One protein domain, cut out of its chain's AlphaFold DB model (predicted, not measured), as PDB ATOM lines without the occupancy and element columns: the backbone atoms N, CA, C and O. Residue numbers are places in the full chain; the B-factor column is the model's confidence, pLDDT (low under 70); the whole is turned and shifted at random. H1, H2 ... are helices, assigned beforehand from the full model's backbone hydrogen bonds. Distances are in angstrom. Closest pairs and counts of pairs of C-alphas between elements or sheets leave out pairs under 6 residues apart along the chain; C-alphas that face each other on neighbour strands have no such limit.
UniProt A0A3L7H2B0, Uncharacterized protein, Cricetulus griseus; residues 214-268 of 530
ATOM      1  N   ALA A 214     144.953 119.262 186.935       42.34
ATOM      2  CA  ALA A 214     146.263 119.614 186.377       42.34
ATOM      3  C   ALA A 214     146.240 120.997 185.697       42.34
ATOM      4  O   ALA A 214     147.143 121.809 185.901       42.34
ATOM      5  N   ALA A 215     145.155 121.319 184.985       41.44
ATOM      6  CA  ALA A 215     144.960 122.642 184.391       41.44
ATOM      7  C   ALA A 215     144.848 123.761 185.447       41.44
ATOM      8  O   ALA A 215     145.367 124.859 185.248       41.44
ATOM      9  N   LEU A 216     144.219 123.493 186.599       39.84
ATOM     10  CA  LEU A 216     144.139 124.459 187.702       39.84
ATOM     11  C   LEU A 216     145.492 124.687 188.396       39.84
ATOM     12  O   LEU A 216     145.780 125.816 188.792       39.84
ATOM     13  N   ALA A 217     146.340 123.658 188.500       44.22
ATOM     14  CA  ALA A 217     147.688 123.782 189.056       44.22
ATOM     15  C   ALA A 217     148.611 124.645 188.172       44.22
ATOM     16  O   ALA A 217     149.271 125.544 188.694       44.22
ATOM     17  N   SER A 218     148.547 124.474 186.848       52.06
ATOM     18  CA  SER A 218     149.302 125.292 185.882       52.06
ATOM     19  C   SER A 218     148.912 126.766 185.911       52.06
ATOM     20  O   SER A 218     149.755 127.669 185.918       52.06
ATOM     21  N   VAL A 219     147.614 127.035 186.052       56.72
ATOM     22  CA  VAL A 219     147.105 128.399 186.229       56.72
ATOM     23  C   VAL A 219     147.583 129.011 187.557       56.72
ATOM     24  O   VAL A 219     147.786 130.226 187.632       56.72
ATOM     25  N   GLN A 220     147.796 128.201 188.597       58.16
ATOM     26  CA  GLN A 220     148.320 128.649 189.890       58.16
ATOM     27  C   GLN A 220     149.809 129.032 189.797       58.16
ATOM     28  O   GLN A 220     150.168 130.116 190.266       58.16
ATOM     29  N   GLY A 221     150.646 128.199 189.159       65.06
ATOM     30  CA  GLY A 221     152.084 128.443 188.954       65.06
ATOM     31  C   GLY A 221     152.367 129.689 188.109       65.06
ATOM     32  O   GLY A 221     153.234 130.511 188.426       65.06
ATOM     33  N   ASP A 222     151.547 129.912 187.084       66.50
ATOM     34  CA  ASP A 222     151.618 131.120 186.266       66.50
ATOM     35  C   ASP A 222     151.238 132.388 187.039       66.50
ATOM     36  O   ASP A 222     151.837 133.449 186.838       66.50
ATOM     37  N   ARG A 223     150.257 132.307 187.946       70.81
ATOM     38  CA  ARG A 223     149.845 133.443 188.783       70.81
ATOM     39  C   ARG A 223     150.900 133.795 189.829       70.81
ATOM     40  O   ARG A 223     151.129 134.984 190.049       70.81
ATOM     41  N   THR A 224     151.549 132.815 190.457       72.06
ATOM     42  CA  THR A 224     152.615 133.055 191.447       72.06
ATOM     43  C   THR A 224     153.859 133.659 190.807       72.06
ATOM     44  O   THR A 224     154.346 134.676 191.295       72.06
ATOM     45  N   LEU A 225     154.319 133.141 189.666       68.75
ATOM     46  CA  LEU A 225     155.451 133.739 188.950       68.75
ATOM     47  C   LEU A 225     155.138 135.139 188.419       68.75
ATOM     48  O   LEU A 225     155.994 136.022 188.457       68.75
ATOM     49  N   LYS A 226     153.903 135.381 187.969       74.06
ATOM     50  CA  LYS A 226     153.470 136.714 187.536       74.06
ATOM     51  C   LYS A 226     153.409 137.704 188.703       74.06
ATOM     52  O   LYS A 226     153.788 138.855 188.512       74.06
ATOM     53  N   LYS A 227     153.010 137.258 189.904       74.31
ATOM     54  CA  LYS A 227     153.081 138.054 191.144       74.31
ATOM     55  C   LYS A 227     154.526 138.388 191.525       74.31
ATOM     56  O   LYS A 227     154.818 139.547 191.807       74.31
ATOM     57  N   LEU A 228     155.430 137.413 191.454       66.75
ATOM     58  CA  LEU A 228     156.862 137.614 191.696       66.75
ATOM     59  C   LEU A 228     157.471 138.599 190.683       66.75
ATOM     60  O   LEU A 228     158.134 139.547 191.075       66.75
ATOM     61  N   CYS A 229     157.153 138.470 189.392       63.84
ATOM     62  CA  CYS A 229     157.616 139.409 188.359       63.84
ATOM     63  C   CYS A 229     156.990 140.811 188.461       63.84
ATOM     64  O   CYS A 229     157.516 141.746 187.864       63.84
ATOM     65  N   SER A 230     155.850 140.961 189.146       71.12
ATOM     66  CA  SER A 230     155.207 142.266 189.366       71.12
ATOM     67  C   SER A 230     155.782 143.039 190.553       71.12
ATOM     68  O   SER A 230     155.478 144.221 190.700       71.12
ATOM     69  N   GLN A 231     156.625 142.409 191.381       81.25
ATOM     70  CA  GLN A 231     157.421 143.136 192.366       81.25
ATOM     71  C   GLN A 231     158.571 143.849 191.639       81.25
ATOM     72  O   GLN A 231     159.350 143.173 190.970       81.25
ATOM     73  N   PRO A 232     158.712 145.182 191.759       67.50
ATOM     74  CA  PRO A 232     159.662 145.956 190.957       67.50
ATOM     75  C   PRO A 232     161.112 145.485 191.141       67.50
ATOM     76  O   PRO A 232     161.780 145.187 190.159       67.50
ATOM     77  N   MET A 233     161.558 145.274 192.385       70.62
ATOM     78  CA  MET A 233     162.908 144.757 192.660       70.62
ATOM     79  C   MET A 233     163.144 143.355 192.096       70.62
ATOM     80  O   MET A 233     164.224 143.053 191.598       70.62
ATOM     81  N   LEU A 234     162.146 142.478 192.184       70.75
ATOM     82  CA  LEU A 234     162.304 141.092 191.762       70.75
ATOM     83  C   LEU A 234     162.227 140.965 190.234       70.75
ATOM     84  O   LEU A 234     162.931 140.150 189.648       70.75
ATOM     85  N   GLY A 235     161.408 141.795 189.584       78.69
ATOM     86  CA  GLY A 235     161.321 141.895 188.130       78.69
ATOM     87  C   GLY A 235     162.645 142.315 187.498       78.69
ATOM     88  O   GLY A 235     163.073 141.671 186.539       78.69
ATOM     89  N   ASP A 236     163.315 143.315 188.075       71.25
ATOM     90  CA  ASP A 236     164.616 143.798 187.602       71.25
ATOM     91  C   ASP A 236     165.716 142.745 187.801       71.25
ATOM     92  O   ASP A 236     166.467 142.462 186.870       71.25
ATOM     93  N   ILE A 237     165.751 142.064 188.955       75.69
ATOM     94  CA  ILE A 237     166.707 140.972 189.222       75.69
ATOM     95  C   ILE A 237     166.498 139.799 188.253       75.69
ATOM     96  O   ILE A 237     167.459 139.252 187.711       75.69
ATOM     97  N   LEU A 238     165.244 139.404 188.006       76.81
ATOM     98  CA  LEU A 238     164.910 138.328 187.067       76.81
ATOM     99  C   LEU A 238     165.193 138.715 185.602       76.81
ATOM    100  O   LEU A 238     165.415 137.841 184.759       76.81
ATOM    101  N   GLU A 239     165.178 140.005 185.272       75.75
ATOM    102  CA  GLU A 239     165.537 140.520 183.952       75.75
ATOM    103  C   GLU A 239     167.055 140.602 183.756       75.75
ATOM    104  O   GLU A 239     167.550 140.118 182.738       75.75
ATOM    105  N   GLU A 240     167.784 141.102 184.756       72.38
ATOM    106  CA  GLU A 240     169.249 141.209 184.793       72.38
ATOM    107  C   GLU A 240     169.929 139.847 184.586       72.38
ATOM    108  O   GLU A 240     170.878 139.726 183.814       72.38
ATOM    109  N   ILE A 241     169.394 138.786 185.196       73.44
ATOM    110  CA  ILE A 241     169.938 137.424 185.060       73.44
ATOM    111  C   ILE A 241     169.460 136.689 183.790       73.44
ATOM    112  O   ILE A 241     169.734 135.498 183.618       73.44
ATOM    113  N   GLY A 242     168.703 137.350 182.907       82.25
ATOM    114  CA  GLY A 242     168.172 136.737 181.686       82.25
ATOM    115  C   GLY A 242     167.120 135.649 181.946       82.25
ATOM    116  O   GLY A 242     166.935 134.741 181.129       82.25
ATOM    117  N   PHE A 243     166.403 135.717 183.072       82.38
ATOM    118  CA  PHE A 243     165.413 134.708 183.463       82.38
ATOM    119  C   PHE A 243     164.113 134.799 182.655       82.38
ATOM    120  O   PHE A 243     163.434 133.794 182.456       82.38
ATOM    121  N   ARG A 244     163.764 135.981 182.125       80.44
ATOM    122  CA  ARG A 244     162.560 136.181 181.289       80.44
ATOM    123  C   ARG A 244     162.512 135.244 180.062       80.44
ATOM    124  O   ARG A 244     161.473 134.610 179.850       80.44
ATOM    125  N   PRO A 245     163.584 135.105 179.251       78.12
ATOM    126  CA  PRO A 245     163.676 134.070 178.217       78.12
ATOM    127  C   PRO A 245     163.494 132.645 178.752       78.12
ATOM    128  O   PRO A 245     162.822 131.830 178.120       78.12
ATOM    129  N   LYS A 246     164.041 132.359 179.938       80.94
ATOM    130  CA  LYS A 246     164.018 131.030 180.556       80.94
ATOM    131  C   LYS A 246     162.623 130.637 181.044       80.94
ATOM    132  O   LYS A 246     162.206 129.513 180.807       80.94
ATOM    133  N   ILE A 247     161.836 131.574 181.581       81.25
ATOM    134  CA  ILE A 247     160.411 131.358 181.904       81.25
ATOM    135  C   ILE A 247     159.613 131.005 180.642       81.25
ATOM    136  O   ILE A 247     158.765 130.118 180.672       81.25
ATOM    137  N   LYS A 248     159.890 131.665 179.506       84.56
ATOM    138  CA  LYS A 248     159.248 131.310 178.226       84.56
ATOM    139  C   LYS A 248     159.632 129.904 177.761       84.56
ATOM    140  O   LYS A 248     158.795 129.239 177.159       84.56
ATOM    141  N   LEU A 249     160.864 129.463 178.016       84.62
ATOM    142  CA  LEU A 249     161.323 128.113 177.692       84.62
ATOM    143  C   LEU A 249     160.674 127.061 178.604       84.62
ATOM    144  O   LEU A 249     160.120 126.093 178.098       84.62
ATOM    145  N   LEU A 250     160.645 127.302 179.917       83.00
ATOM    146  CA  LEU A 250     159.998 126.431 180.907       83.00
ATOM    147  C   LEU A 250     158.487 126.301 180.659       83.00
ATOM    148  O   LEU A 250     157.927 125.219 180.791       83.00
ATOM    149  N   LYS A 251     157.828 127.377 180.204       78.38
ATOM    150  CA  LYS A 251     156.431 127.332 179.734       78.38
ATOM    151  C   LYS A 251     156.240 126.434 178.515       78.38
ATOM    152  O   LYS A 251     155.234 125.745 178.429       78.38
ATOM    153  N   LYS A 252     157.177 126.459 177.562       86.00
ATOM    154  CA  LYS A 252     157.115 125.603 176.365       86.00
ATOM    155  C   LYS A 252     157.361 124.130 176.683       86.00
ATOM    156  O   LYS A 252     156.935 123.288 175.908       86.00
ATOM    157  N   GLN A 253     158.067 123.846 177.774       84.00
ATOM    158  CA  GLN A 253     158.427 122.495 178.199       84.00
ATOM    159  C   GLN A 253     157.463 121.909 179.247       84.00
ATOM    160  O   GLN A 253     157.730 120.822 179.737       84.00
ATOM    161  N   GLU A 254     156.391 122.616 179.635       83.44
ATOM    162  CA  GLU A 254     155.484 122.238 180.745       83.44
ATOM    163  C   GLU A 254     156.183 122.003 182.108       83.44
ATOM    164  O   GLU A 254     155.561 121.587 183.080       83.44
ATOM    165  N   THR A 255     157.465 122.359 182.243       87.06
ATOM    166  CA  THR A 255     158.272 122.189 183.468       87.06
ATOM    167  C   THR A 255     158.164 123.363 184.439       87.06
ATOM    168  O   THR A 255     158.784 123.363 185.504       87.06
ATOM    169  N   LEU A 256     157.357 124.371 184.100       87.06
ATOM    170  CA  LEU A 256     157.175 125.566 184.918       87.06
ATOM    171  C   LEU A 256     156.584 125.256 186.301       87.06
ATOM    172  O   LEU A 256     157.016 125.846 187.287       87.06
ATOM    173  N   ASP A 257     155.625 124.333 186.374       84.88
ATOM    174  CA  ASP A 257     154.944 123.975 187.621       84.88
ATOM    175  C   ASP A 257     155.855 123.236 188.612       84.88
ATOM    176  O   ASP A 257     155.941 123.676 189.763       84.88
ATOM    177  N   PRO A 258     156.584 122.171 188.207       84.06
ATOM    178  CA  PRO A 258     157.609 121.559 189.051       84.06
ATOM    179  C   PRO A 258     158.630 122.581 189.555       84.06
ATOM    180  O   PRO A 258     158.924 122.624 190.748       84.06
ATOM    181  N   PHE A 259     159.096 123.464 188.665       82.31
ATOM    182  CA  PHE A 259     160.079 124.489 188.995       82.31
ATOM    183  C   PHE A 259     159.548 125.516 190.008       82.31
ATOM    184  O   PHE A 259     160.220 125.834 190.988       82.31
ATOM    185  N   ALA A 260     158.329 126.024 189.811       82.56
ATOM    186  CA  ALA A 260     157.708 126.972 190.733       82.56
ATOM    187  C   ALA A 260     157.461 126.344 192.113       82.56
ATOM    188  O   ALA A 260     157.618 127.013 193.135       82.56
ATOM    189  N   LYS A 261     157.108 125.053 192.146       82.94
ATOM    190  CA  LYS A 261     156.891 124.300 193.381       82.94
ATOM    191  C   LYS A 261     158.192 124.071 194.150       82.94
ATOM    192  O   LYS A 261     158.205 124.263 195.363       82.94
ATOM    193  N   GLU A 262     159.276 123.721 193.463       80.19
ATOM    194  CA  GLU A 262     160.598 123.569 194.077       80.19
ATOM    195  C   GLU A 262     161.145 124.909 194.586       80.19
ATOM    196  O   GLU A 262     161.635 124.992 195.710       80.19
ATOM    197  N   LEU A 263     160.990 125.985 193.807       81.00
ATOM    198  CA  LEU A 263     161.392 127.328 194.221       81.00
ATOM    199  C   LEU A 263     160.630 127.782 195.475       81.00
ATOM    200  O   LEU A 263     161.235 128.297 196.413       81.00
ATOM    201  N   ALA A 264     159.312 127.568 195.510       77.19
ATOM    202  CA  ALA A 264     158.494 127.882 196.676       77.19
ATOM    203  C   ALA A 264     158.897 127.043 197.898       77.19
ATOM    204  O   ALA A 264     159.017 127.595 198.988       77.19
ATOM    205  N   ALA A 265     159.160 125.744 197.721       72.88
ATOM    206  CA  ALA A 265     159.618 124.867 198.797       72.88
ATOM    207  C   ALA A 265     160.964 125.331 199.373       72.88
ATOM    208  O   ALA A 265     161.066 125.516 200.582       72.88
ATOM    209  N   ARG A 266     161.952 125.625 198.514       71.12
ATOM    210  CA  ARG A 266     163.274 126.118 198.932       71.12
ATOM    211  C   ARG A 266     163.191 127.463 199.660       71.12
ATOM    212  O   ARG A 266     163.923 127.683 200.621       71.12
ATOM    213  N   LEU A 267     162.301 128.366 199.237       74.06
ATOM    214  CA  LEU A 267     162.080 129.645 199.924       74.06
ATOM    215  C   LEU A 267     161.333 129.468 201.260       74.06
ATOM    216  O   LEU A 267     161.691 130.122 202.239       74.06
ATOM    217  N   SER A 268     160.341 128.573 201.336       71.31
ATOM    218  CA  SER A 268     159.604 128.274 202.575       71.31
ATOM    219  C   SER A 268     160.449 127.542 203.616       71.31
ATOM    220  O   SER A 268     160.369 127.880 204.792       71.31
TER     221      SER A 268
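AT A GLANCE: This is residues 214 to 268 of the 530 residues of an uncharacterized protein of Cricetulus griseus (UniProt A0A3L7H2B0). Three helices make a U: H1 is the long side, H2 makes a corner with the end of H1 at residues 228 to 229, and H3 folds back roughly alongside H1 with a gap between them. H4 begins beside the open end of the U, packs on H1 with residues 256 to 261 and slants away. The printed part has 55 residues, with four named helices in the order H1, H2, H3, H4, and no named strand; the class is all helix. It is compact, with a radius of gyration of the C-alphas of 11.1 A and spans of 31, 25 and 18 A.

HOW THE PARTS SIT: H1, residues 214 to 230, and H2, residues 232 to 240, touch only at the corner by their link, about perpendicular at 81 degrees. H1 takes part with residues 228 to 229 alone, and the closest C-alphas, of Cys 229 and Gly 235, are 4.5 A apart. H3, residues 243 to 252, is close to H2 but not clearly touching, about perpendicular at 81 degrees; their closest C-alphas, of Leu 238 and Arg 244, are 6.6 A apart. H1 and H3 are near each other, with 5 pairs of C-alphas within 10 A. H4, residues 256 to 268, touches H1 with residues 256 to 261 alone, at a steep tilt of 59 degrees, the same way; the closest C-alphas, of Gly 221 and Asp 257, are 5.5 A apart. H3 and H4 are close but not clearly touching: their closest C-alphas, of Leu 250 and Leu 256, are 5.0 A apart. H2 and H4 are apart. In H1, H2, H3 and H4 every O i to N i+4 pair is within hydrogen-bond range.

IN THESE COORDINATES: H1 begins at C-alpha 214, (146.263, 119.614, 186.377), and measures 24.5 A from first to last C-alpha. H2 measures 12.3 A and H3 14.2 A. H4 measures 18.0 A and ends at C-alpha 268, (159.604, 128.274, 202.575).

THE WHOLE: The C-alphas of Ala 214 and Glu 240, the two farthest apart, are 31.6 A apart. The printed part has no cut, and its three links are tight. The mean pLDDT of the printed part is 73.3, and 13 residues are under 70: 214 to 222, 225, 228 to 229 and 232.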